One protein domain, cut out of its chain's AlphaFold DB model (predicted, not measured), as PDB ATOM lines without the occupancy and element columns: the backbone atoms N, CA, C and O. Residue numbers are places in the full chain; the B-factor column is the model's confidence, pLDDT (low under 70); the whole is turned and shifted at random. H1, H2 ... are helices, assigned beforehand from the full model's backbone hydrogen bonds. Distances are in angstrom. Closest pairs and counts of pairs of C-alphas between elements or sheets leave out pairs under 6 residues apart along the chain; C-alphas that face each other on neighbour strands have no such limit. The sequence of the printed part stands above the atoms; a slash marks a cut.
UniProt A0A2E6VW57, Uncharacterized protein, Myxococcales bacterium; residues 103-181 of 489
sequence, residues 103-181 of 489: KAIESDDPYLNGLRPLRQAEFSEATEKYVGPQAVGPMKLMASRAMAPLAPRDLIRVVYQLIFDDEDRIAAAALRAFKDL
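Overview. This is residues 103 to 181 of the 489 residues of an uncharacterized protein of Myxococcales bacterium (UniProt A0A2E6VW57). The longest helix, H4, packs with H2 and H3 in a cluster, part aligned and part crossed; H1 packs on H2 and H3, and residues 103 to 124 form a long stretch with no named element. The 79 printed residues hold H1, H2, H3, H4 in order and no named strand: all helix, with under half, 38, in named elements. The whole is compact, radius of gyration of the C-alphas 11.6 A, spanning 33 by 25 by 22 A.

Along the chain. Find C-alpha 168 at (189.481, 153.229, 199.769); H4, residues 168 to 179, runs 16.5 A from there. H3, residues 152 to 162, spans 15.3 A; H2, 137 to 144, 10.2 A; H1, 125 to 131, 10.3 A from C-alpha 125 at (164.349, 151.011, 200.162).

Arrangement. H4 touches H2, C-alphas of Ala 174 and Ser 144 closest at 4.1 A, a shallow tilt of 21 degrees, the same way. H3 and H4 form a helical hairpin, closest C-alphas Val 159 and Ala 174, 5.3 A. H1 touches H2 about perpendicular, 75 degrees, closest C-alphas Tyr 130 and Lys 140, 5.2 A; H1 and H4 are apart. O i to N i+4 pairs are within hydrogen-bond range throughout H2 and H4, 6 of 7 in H3, 1 of 3 in H1, beside 1 of 4 O i to N i+3 pairs.

Size, cuts and confidence. The printed part has no cut; C-alphas of Asp 108 and Glu 125 are farthest apart, 34.1 A; residues 103 to 110 have pLDDT under 70.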
ATOM      1  N   LYS A 103     182.315 157.874 209.399       57.62
ATOM      2  CA  LYS A 103     182.840 159.059 210.098       57.62
ATOM      3  C   LYS A 103     182.927 160.251 209.140       57.62
ATOM      4  O   LYS A 103     183.022 160.071 207.930       57.62
ATOM      5  N   ALA A 104     182.873 161.468 209.683       61.28
ATOM      6  CA  ALA A 104     183.159 162.674 208.906       61.28
ATOM      7  C   ALA A 104     184.596 162.615 208.361       61.28
ATOM      8  O   ALA A 104     185.487 162.107 209.043       61.28
ATOM      9  N   ILE A 105     184.808 163.116 207.142       61.38
ATOM     10  CA  ILE A 105     186.141 163.149 206.537       61.38
ATOM     11  C   ILE A 105     186.862 164.393 207.060       61.38
ATOM     12  O   ILE A 105     186.550 165.520 206.673       61.38
ATOM     13  N   GLU A 106     187.831 164.178 207.942       58.03
ATOM     14  CA  GLU A 106     188.851 165.166 208.285       58.03
ATOM     15  C   GLU A 106     190.048 164.919 207.362       58.03
ATOM     16  O   GLU A 106     190.875 164.044 207.608       58.03
ATOM     17  N   SER A 107     190.088 165.631 206.236       60.69
ATOM     18  CA  SER A 107     191.159 165.519 205.244       60.69
ATOM     19  C   SER A 107     191.710 166.887 204.881       60.69
ATOM     20  O   SER A 107     190.937 167.836 204.740       60.69
ATOM     21  N   ASP A 108     193.003 166.942 204.568       58.41
ATOM     22  CA  ASP A 108     193.642 168.119 203.963       58.41
ATOM     23  C   ASP A 108     193.119 168.423 202.543       58.41
ATOM     24  O   ASP A 108     193.424 169.473 201.980       58.41
ATOM     25  N   ASP A 109     192.325 167.519 201.948       68.38
ATOM     26  CA  ASP A 109     191.681 167.749 200.656       68.38
ATOM     27  C   ASP A 109     190.582 168.832 200.789       68.38
ATOM     28  O   ASP A 109     189.563 168.610 201.461       68.38
ATOM     29  N   PRO A 110     190.730 169.993 200.117       66.81
ATOM     30  CA  PRO A 110     189.774 171.094 200.200       66.81
ATOM     31  C   PRO A 110     188.392 170.741 199.624       66.81
ATOM     32  O   PRO A 110     187.405 171.410 199.938       66.81
ATOM     33  N   TYR A 111     188.283 169.676 198.820       70.25
ATOM     34  CA  TYR A 111     187.001 169.167 198.336       70.25
ATOM     35  C   TYR A 111     186.222 168.420 199.422       70.25
ATOM     36  O   TYR A 111     184.995 168.535 199.470       70.25
ATOM     37  N   LEU A 112     186.912 167.670 200.284       74.88
ATOM     38  CA  LEU A 112     186.301 166.720 201.219       74.88
ATOM     39  C   LEU A 112     186.184 167.251 202.650       74.88
ATOM     40  O   LEU A 112     185.361 166.756 203.419       74.88
ATOM     41  N   ASN A 113     186.950 168.289 202.992       77.38
ATOM     42  CA  ASN A 113     186.956 168.850 204.336       77.38
ATOM     43  C   ASN A 113     185.556 169.319 204.779       77.38
ATOM     44  O   ASN A 113     184.857 170.042 204.054       77.38
ATOM     45  N   GLY A 114     185.143 168.895 205.974       74.56
ATOM     46  CA  GLY A 114     183.865 169.256 206.589       74.56
ATOM     47  C   GLY A 114     182.646 168.520 206.023       74.56
ATOM     48  O   GLY A 114     181.530 168.756 206.490       74.56
ATOM     49  N   LEU A 115     182.823 167.615 205.049       85.12
ATOM     50  CA  LEU A 115     181.715 166.818 204.533       85.12
ATOM     51  C   LEU A 115     181.256 165.779 205.558       85.12
ATOM     52  O   LEU A 115     182.046 165.164 206.281       85.12
ATOM     53  N   ARG A 116     179.941 165.562 205.590       86.50
ATOM     54  CA  ARG A 116     179.292 164.603 206.485       86.50
ATOM     55  C   ARG A 116     178.480 163.585 205.682       86.50
ATOM     56  O   ARG A 116     177.872 163.981 204.679       86.50
ATOM     57  N   PRO A 117     178.430 162.316 206.121       87.94
ATOM     58  CA  PRO A 117     177.530 161.324 205.546       87.94
ATOM     59  C   PRO A 117     176.065 161.769 205.637       87.94
ATOM     60  O   PRO A 117     175.687 162.518 206.545       87.94
ATOM     61  N   LEU A 118     175.235 161.298 204.707       88.31
ATOM     62  CA  LEU A 118     173.796 161.557 204.718       88.31
ATOM     63  C   LEU A 118     173.115 160.763 205.833       88.31
ATOM     64  O   LEU A 118     173.581 159.700 206.255       88.31
ATOM     65  N   ARG A 119     171.983 161.279 206.321       85.00
ATOM     66  CA  ARG A 119     171.185 160.572 207.329       85.00
ATOM     67  C   ARG A 119     170.450 159.399 206.687       85.00
ATOM     68  O   ARG A 119     170.040 159.472 205.536       85.00
ATOM     69  N   GLN A 120     170.181 158.355 207.471       77.50
ATOM     70  CA  GLN A 120     169.474 157.165 206.984       77.50
ATOM     71  C   GLN A 120     168.091 157.482 206.382       77.50
ATOM     72  O   GLN A 120     167.696 156.853 205.409       77.50
ATOM     73  N   ALA A 121     167.393 158.499 206.899       79.25
ATOM     74  CA  ALA A 121     166.090 158.937 206.390       79.25
ATOM     75  C   ALA A 121     166.122 159.510 204.957       79.25
ATOM     76  O   ALA A 121     165.072 159.709 204.355       79.25
ATOM     77  N   GLU A 122     167.304 159.802 204.411       80.31
ATOM     78  CA  GLU A 122     167.459 160.336 203.053       80.31
ATOM     79  C   GLU A 122     167.536 159.243 201.977       80.31
ATOM     80  O   GLU A 122     167.578 159.560 200.784       80.31
ATOM     81  N   PHE A 123     167.544 157.971 202.385       84.06
ATOM     82  CA  PHE A 123     167.638 156.808 201.511       84.06
ATOM     83  C   PHE A 123     166.298 156.070 201.432       84.06
ATOM     84  O   PHE A 123     165.644 155.818 202.441       84.06
ATOM     85  N   SER A 124     165.893 155.710 200.214       83.81
ATOM     86  CA  SER A 124     164.737 154.851 199.949       83.81
ATOM     87  C   SER A 124     165.117 153.367 200.043       83.81
ATOM     88  O   SER A 124     166.292 153.010 199.903       83.81
ATOM     89  N   GLU A 125     164.130 152.473 200.170       79.81
ATOM     90  CA  GLU A 125     164.349 151.011 200.162       79.81
ATOM     91  C   GLU A 125     165.119 150.528 198.915       79.81
ATOM     92  O   GLU A 125     165.891 149.569 198.966       79.81
ATOM     93  N   ALA A 126     164.959 151.217 197.777       81.44
ATOM     94  CA  ALA A 126     165.689 150.913 196.547       81.44
ATOM     95  C   ALA A 126     167.195 151.213 196.661       81.44
ATOM     96  O   ALA A 126     168.014 150.509 196.064       81.44
ATOM     97  N   THR A 127     167.567 152.229 197.444       85.50
ATOM     98  CA  THR A 127     168.961 152.651 197.649       85.50
ATOM     99  C   THR A 127     169.683 151.860 198.742       85.50
ATOM    100  O   THR A 127     170.902 151.695 198.664       85.50
ATOM    101  N   GLU A 128     168.955 151.272 199.702       83.25
ATOM    102  CA  GLU A 128     169.543 150.469 200.788       83.25
ATOM    103  C   GLU A 128     170.369 149.279 200.282       83.25
ATOM    104  O   GLU A 128     171.337 148.875 200.924       83.25
ATOM    105  N   LYS A 129     170.054 148.743 199.099       84.88
ATOM    106  CA  LYS A 129     170.823 147.648 198.480       84.88
ATOM    107  C   LYS A 129     172.282 148.020 198.187       84.88
ATOM    108  O   LYS A 129     173.123 147.130 198.095       84.88
ATOM    109  N   TYR A 130     172.578 149.313 198.047       86.44
ATOM    110  CA  TYR A 130     173.901 149.818 197.674       86.44
ATOM    111  C   TYR A 130     174.673 150.426 198.842       86.44
ATOM    112  O   TYR A 130     175.895 150.370 198.839       86.44
ATOM    113  N   VAL A 131     173.982 150.990 199.832       83.69
ATOM    114  CA  VAL A 131     174.615 151.702 200.960       83.69
ATOM    115  C   VAL A 131     174.264 151.130 202.326       83.69
ATOM    116  O   VAL A 131     174.888 151.488 203.317       83.69
ATOM    117  N   GLY A 132     173.305 150.209 202.393       78.38
ATOM    118  CA  GLY A 132     172.893 149.555 203.626       78.38
ATOM    119  C   GLY A 132     173.971 148.651 204.237       78.38
ATOM    120  O   GLY A 132     174.937 148.269 203.571       78.38
ATOM    121  N   PRO A 133     173.779 148.207 205.491       72.44
ATOM    122  CA  PRO A 133     174.723 147.322 206.184       72.44
ATOM    123  C   PRO A 133     174.876 145.947 205.512       72.44
ATOM    124  O   PRO A 133     175.827 145.226 205.793       72.44
ATOM    125  N   GLN A 134     173.941 145.573 204.633       73.31
ATOM    126  CA  GLN A 134     173.979 144.329 203.858       73.31
ATOM    127  C   GLN A 134     174.469 144.520 202.414       73.31
ATOM    128  O   GLN A 134     174.441 143.568 201.636       73.31
ATOM    129  N   ALA A 135     174.888 145.731 202.033       81.06
ATOM    130  CA  ALA A 135     175.358 146.007 200.683       81.06
ATOM    131  C   ALA A 135     176.680 145.276 200.404       81.06
ATOM    132  O   ALA A 135     177.670 145.437 201.122       81.06
ATOM    133  N   VAL A 136     176.698 144.469 199.342       85.38
ATOM    134  CA  VAL A 136     177.849 143.634 198.971       85.38
ATOM    135  C   VAL A 136     178.840 144.444 198.125       85.38
ATOM    136  O   VAL A 136     178.426 145.251 197.292       85.38
ATOM    137  N   GLY A 137     180.144 144.191 198.281       85.25
ATOM    138  CA  GLY A 137     181.231 144.907 197.589       85.25
ATOM    139  C   GLY A 137     181.026 145.143 196.080       85.25
ATOM    140  O   GLY A 137     181.188 146.277 195.636       85.25
ATOM    141  N   PRO A 138     180.588 144.154 195.271       88.81
ATOM    142  CA  PRO A 138     180.331 144.368 193.843       88.81
ATOM    143  C   PRO A 138     179.206 145.374 193.554       88.81
ATOM    144  O   PRO A 138     179.317 146.158 192.613       88.81
ATOM    145  N   MET A 139     178.143 145.387 194.368       88.69
ATOM    146  CA  MET A 139     177.043 146.351 194.232       88.69
ATOM    147  C   MET A 139     177.485 147.754 194.644       88.69
ATOM    148  O   MET A 139     177.201 148.712 193.927       88.69
ATOM    149  N   LYS A 140     178.239 147.870 195.746       89.38
ATOM    150  CA  LYS A 140     178.860 149.134 196.159       89.38
ATOM    151  C   LYS A 140     179.788 149.677 195.075       89.38
ATOM    152  O   LYS A 140     179.694 150.842 194.710       89.38
ATOM    153  N   LEU A 141     180.627 148.825 194.487       91.12
ATOM    154  CA  LEU A 141     181.540 149.220 193.417       91.12
ATOM    155  C   LEU A 141     180.786 149.663 192.153       91.12
ATOM    156  O   LEU A 141     181.149 150.671 191.546       91.12
ATOM    157  N   MET A 142     179.717 148.960 191.768       92.00
ATOM    158  CA  MET A 142     178.854 149.358 190.649       92.00
ATOM    159  C   MET A 142     178.226 150.738 190.884       92.00
ATOM    160  O   MET A 142     178.280 151.601 190.006       92.00
ATOM    161  N   ALA A 143     177.680 150.963 192.080       90.88
ATOM    162  CA  ALA A 143     177.076 152.234 192.455       90.88
ATOM    163  C   ALA A 143     178.107 153.366 192.575       90.88
ATOM    164  O   ALA A 143     177.850 154.456 192.078       90.88
ATOM    165  N   SER A 144     179.301 153.099 193.120       92.12
ATOM    166  CA  SER A 144     180.399 154.076 193.216       92.12
ATOM    167  C   SER A 144     180.843 154.595 191.848       92.12
ATOM    168  O   SER A 144     181.346 155.700 191.734       92.12
ATOM    169  N   ARG A 145     180.616 153.832 190.777       91.94
ATOM    170  CA  ARG A 145     180.921 154.245 189.400       91.94
ATOM    171  C   ARG A 145     179.728 154.884 188.682       91.94
ATOM    172  O   ARG A 145     179.749 154.975 187.461       91.94
ATOM    173  N   ALA A 146     178.686 155.269 189.420       90.50
ATOM    174  CA  ALA A 146     177.436 155.821 188.900       90.50
ATOM    175  C   ALA A 146     176.711 154.913 187.875       90.50
ATOM    176  O   ALA A 146     175.984 155.401 187.018       90.50
ATOM    177  N   MET A 147     176.883 153.583 187.962       89.81
ATOM    178  CA  MET A 147     176.268 152.612 187.035       89.81
ATOM    179  C   MET A 147     175.027 151.903 187.602       89.81
ATOM    180  O   MET A 147     174.473 151.015 186.956       89.81
ATOM    181  N   ALA A 148     174.599 152.241 188.820       87.94
ATOM    182  CA  ALA A 148     173.414 151.631 189.416       87.94
ATOM    183  C   ALA A 148     172.134 152.083 188.679       87.94
ATOM    184  O   ALA A 148     172.004 153.271 188.379       87.94
ATOM    185  N   PRO A 149     171.166 151.180 188.418       89.25
ATOM    186  CA  PRO A 149     169.893 151.511 187.775       89.25
ATOM    187  C   PRO A 149     168.956 152.235 188.757       89.25
ATOM    188  O   PRO A 149     167.970 151.676 189.236       89.25
ATOM    189  N   LEU A 150     169.303 153.473 189.100       89.50
ATOM    190  CA  LEU A 150     168.569 154.353 190.005       89.50
ATOM    191  C   LEU A 150     168.182 155.644 189.281       89.50
ATOM    192  O   LEU A 150     168.826 156.045 188.312       89.50
ATOM    193  N   ALA A 151     167.145 156.320 189.780       90.31
ATOM    194  CA  ALA A 151     166.837 157.673 189.336       90.31
ATOM    195  C   ALA A 151     168.020 158.616 189.652       90.31
ATOM    196  O   ALA A 151     168.681 158.417 190.676       90.31
ATOM    197  N   PRO A 152     168.285 159.659 188.839       89.81
ATOM    198  CA  PRO A 152     169.453 160.530 189.008       89.81
ATOM    199  C   PRO A 152     169.604 161.103 190.427       89.81
ATOM    200  O   PRO A 152     170.703 161.109 190.987       89.81
ATOM    201  N   ARG A 153     168.486 161.513 191.041       90.38
ATOM    202  CA  ARG A 153     168.423 162.036 192.415       90.38
ATOM    203  C   ARG A 153     168.925 161.042 193.462       90.38
ATOM    204  O   ARG A 153     169.608 161.431 194.403       90.38
ATOM    205  N   ASP A 154     168.563 159.773 193.325       90.94
ATOM    206  CA  ASP A 154     168.943 158.718 194.265       90.94
ATOM    207  C   ASP A 154     170.349 158.202 193.971       90.94
ATOM    208  O   ASP A 154     171.128 157.958 194.893       90.94
ATOM    209  N   LEU A 155     170.711 158.129 192.687       90.88
ATOM    210  CA  LEU A 155     172.053 157.781 192.247       90.88
ATOM    211  C   LEU A 155     173.093 158.721 192.861       90.88
ATOM    212  O   LEU A 155     174.068 158.243 193.436       90.88
ATOM    213  N   ILE A 156     172.877 160.041 192.805       92.31
ATOM    214  CA  ILE A 156     173.861 160.990 193.336       92.31
ATOM    215  C   ILE A 156     173.996 160.917 194.863       92.31
ATOM    216  O   ILE A 156     175.105 161.063 195.371       92.31
ATOM    217  N   ARG A 157     172.912 160.625 195.601       92.12
ATOM    218  CA  ARG A 157     172.976 160.398 197.058       92.12
ATOM    219  C   ARG A 157     173.789 159.160 197.393       92.12
ATOM    220  O   ARG A 157     174.616 159.205 198.297       92.12
ATOM    221  N   VAL A 158     173.566 158.068 196.662       92.31
ATOM    222  CA  VAL A 158     174.314 156.821 196.851       92.31
ATOM    223  C   VAL A 158     175.788 157.026 196.514       92.31
ATOM    224  O   VAL A 158     176.642 156.660 197.316       92.31
ATOM    225  N   VAL A 159     176.101 157.651 195.373       93.00
ATOM    226  CA  VAL A 159     177.488 157.962 194.989       93.00
ATOM    227  C   VAL A 159     178.143 158.845 196.050       93.00
ATOM    228  O   VAL A 159     179.233 158.518 196.500       93.00
ATOM    229  N   TYR A 160     177.473 159.907 196.507       93.50
ATOM    230  CA  TYR A 160     177.981 160.773 197.575       93.50
ATOM    231  C   TYR A 160     178.261 159.992 198.866       93.50
ATOM    232  O   TYR A 160     179.324 160.132 199.461       93.50
ATOM    233  N   GLN A 161     177.334 159.138 199.294       92.62
ATOM    234  CA  GLN A 161     177.480 158.353 200.518       92.62
ATOM    235  C   GLN A 161     178.650 157.364 200.445       92.62
ATOM    236  O   GLN A 161     179.342 157.155 201.438       92.62
ATOM    237  N   LEU A 162     178.904 156.785 199.269       92.00
ATOM    238  CA  LEU A 162     180.016 155.859 199.051       92.00
ATOM    239  C   LEU A 162     181.393 156.536 199.084       92.00
ATOM    240  O   LEU A 162     182.386 155.828 199.193       92.00
ATOM    241  N   ILE A 163     181.473 157.873 199.056       91.62
ATOM    242  CA  ILE A 163     182.729 158.615 199.297       91.62
ATOM    243  C   ILE A 163     183.256 158.356 200.720       91.62
ATOM    244  O   ILE A 163     184.453 158.463 200.956       91.62
ATOM    245  N   PHE A 164     182.378 157.978 201.652       88.88
ATOM    246  CA  PHE A 164     182.718 157.683 203.045       88.88
ATOM    247  C   PHE A 164     182.878 156.180 203.326       88.88
ATOM    248  O   PHE A 164     182.842 155.779 204.488       88.88
ATOM    249  N   ASP A 165     182.950 155.332 202.294       88.69
ATOM    250  CA  ASP A 165     183.075 153.883 202.491       88.69
ATOM    251  C   ASP A 165     184.443 153.522 203.084       88.69
ATOM    252  O   ASP A 165     185.447 154.156 202.765       88.69
ATOM    253  N   ASP A 166     184.474 152.497 203.940       85.81
ATOM    254  CA  ASP A 166     185.705 152.037 204.593       85.81
ATOM    255  C   ASP A 166     186.720 151.477 203.577       85.81
ATOM    256  O   ASP A 166     187.918 151.423 203.855       85.81
ATOM    257  N   GLU A 167     186.262 151.030 202.399       88.75
ATOM    258  CA  GLU A 167     187.146 150.573 201.332       88.75
ATOM    259  C   GLU A 167     187.591 151.739 200.432       88.75
ATOM    260  O   GLU A 167     186.842 152.207 199.570       88.75
ATOM    261  N   ASP A 168     188.868 152.128 200.538       88.44
ATOM    262  CA  ASP A 168     189.481 153.229 199.769       88.44
ATOM    263  C   ASP A 168     189.219 153.154 198.258       88.44
ATOM    264  O   ASP A 168     189.050 154.168 197.578       88.44
ATOM    265  N   ARG A 169     189.173 151.938 197.698       92.06
ATOM    266  CA  ARG A 169     188.899 151.725 196.268       92.06
ATOM    267  C   ARG A 169     187.491 152.173 195.880       92.06
ATOM    268  O   ARG A 169     187.314 152.703 194.783       92.06
ATOM    269  N   ILE A 170     186.507 151.936 196.746       91.44
ATOM    270  CA  ILE A 170     185.109 152.322 196.540       91.44
ATOM    271  C   ILE A 170     184.970 153.828 196.754       91.44
ATOM    272  O   ILE A 170     184.422 154.503 195.882       91.44
ATOM    273  N   ALA A 171     185.544 154.362 197.834       89.81
ATOM    274  CA  ALA A 171     185.539 155.793 198.129       89.81
ATOM    275  C   ALA A 171     186.165 156.632 197.001       89.81
ATOM    276  O   ALA A 171     185.562 157.590 196.508       89.81
ATOM    277  N   ALA A 172     187.337 156.226 196.503       91.00
ATOM    278  CA  ALA A 172     188.003 156.904 195.393       91.00
ATOM    279  C   ALA A 172     187.215 156.795 194.074       91.00
ATOM    280  O   ALA A 172     187.158 157.760 193.306       91.00
ATOM    281  N   ALA A 173     186.591 155.642 193.803       93.50
ATOM    282  CA  ALA A 173     185.740 155.462 192.627       93.50
ATOM    283  C   ALA A 173     184.495 156.360 192.687       93.50
ATOM    284  O   ALA A 173     184.191 157.022 191.696       93.50
ATOM    285  N   ALA A 174     183.849 156.437 193.855       93.38
ATOM    286  CA  ALA A 174     182.704 157.298 194.129       93.38
ATOM    287  C   ALA A 174     183.028 158.775 193.907       93.38
ATOM    288  O   ALA A 174     182.334 159.460 193.156       93.38
ATOM    289  N   LEU A 175     184.129 159.257 194.488       92.19
ATOM    290  CA  LEU A 175     184.545 160.648 194.333       92.19
ATOM    291  C   LEU A 175     184.861 160.994 192.875       92.19
ATOM    292  O   LEU A 175     184.487 162.065 192.394       92.19
ATOM    293  N   ARG A 176     185.538 160.091 192.157       93.38
ATOM    294  CA  ARG A 176     185.834 160.283 190.735       93.38
ATOM    295  C   ARG A 176     184.556 160.335 189.905       93.38
ATOM    296  O   ARG A 176     184.388 161.271 189.133       93.38
ATOM    297  N   ALA A 177     183.642 159.386 190.101       93.62
ATOM    298  CA  ALA A 177     182.365 159.371 189.396       93.62
ATOM    299  C   ALA A 177     181.538 160.633 189.681       93.62
ATOM    300  O   ALA A 177     180.918 161.168 188.770       93.62
ATOM    301  N   PHE A 178     181.578 161.145 190.915       93.31
ATOM    302  CA  PHE A 178     180.909 162.390 191.289       93.31
ATOM    303  C   PHE A 178     181.494 163.618 190.568       93.31
ATOM    304  O   PHE A 178     180.750 164.492 190.126       93.31
ATOM    305  N   LYS A 179     182.826 163.699 190.429       91.69
ATOM    306  CA  LYS A 179     183.509 164.783 189.692       91.69
ATOM    307  C   LYS A 179     183.256 164.708 188.179       91.69
ATOM    308  O   LYS A 179     183.128 165.744 187.524       91.69
ATOM    309  N   ASP A 180     183.142 163.492 187.653       91.81
ATOM    310  CA  ASP A 180     183.017 163.200 186.223       91.81
ATOM    311  C   ASP A 180     181.554 163.034 185.751       91.81
ATOM    312  O   ASP A 180     181.324 162.561 184.639       91.81
ATOM    313  N   LEU A 181     180.555 163.440 186.551       90.69
ATOM    314  CA  LEU A 181     179.139 163.399 186.150       90.69
ATOM    315  C   LEU A 181     178.909 164.151 184.831       90.69
ATOM    316  O   LEU A 181     179.467 165.233 184.613       90.69
TER     317      LEU A 181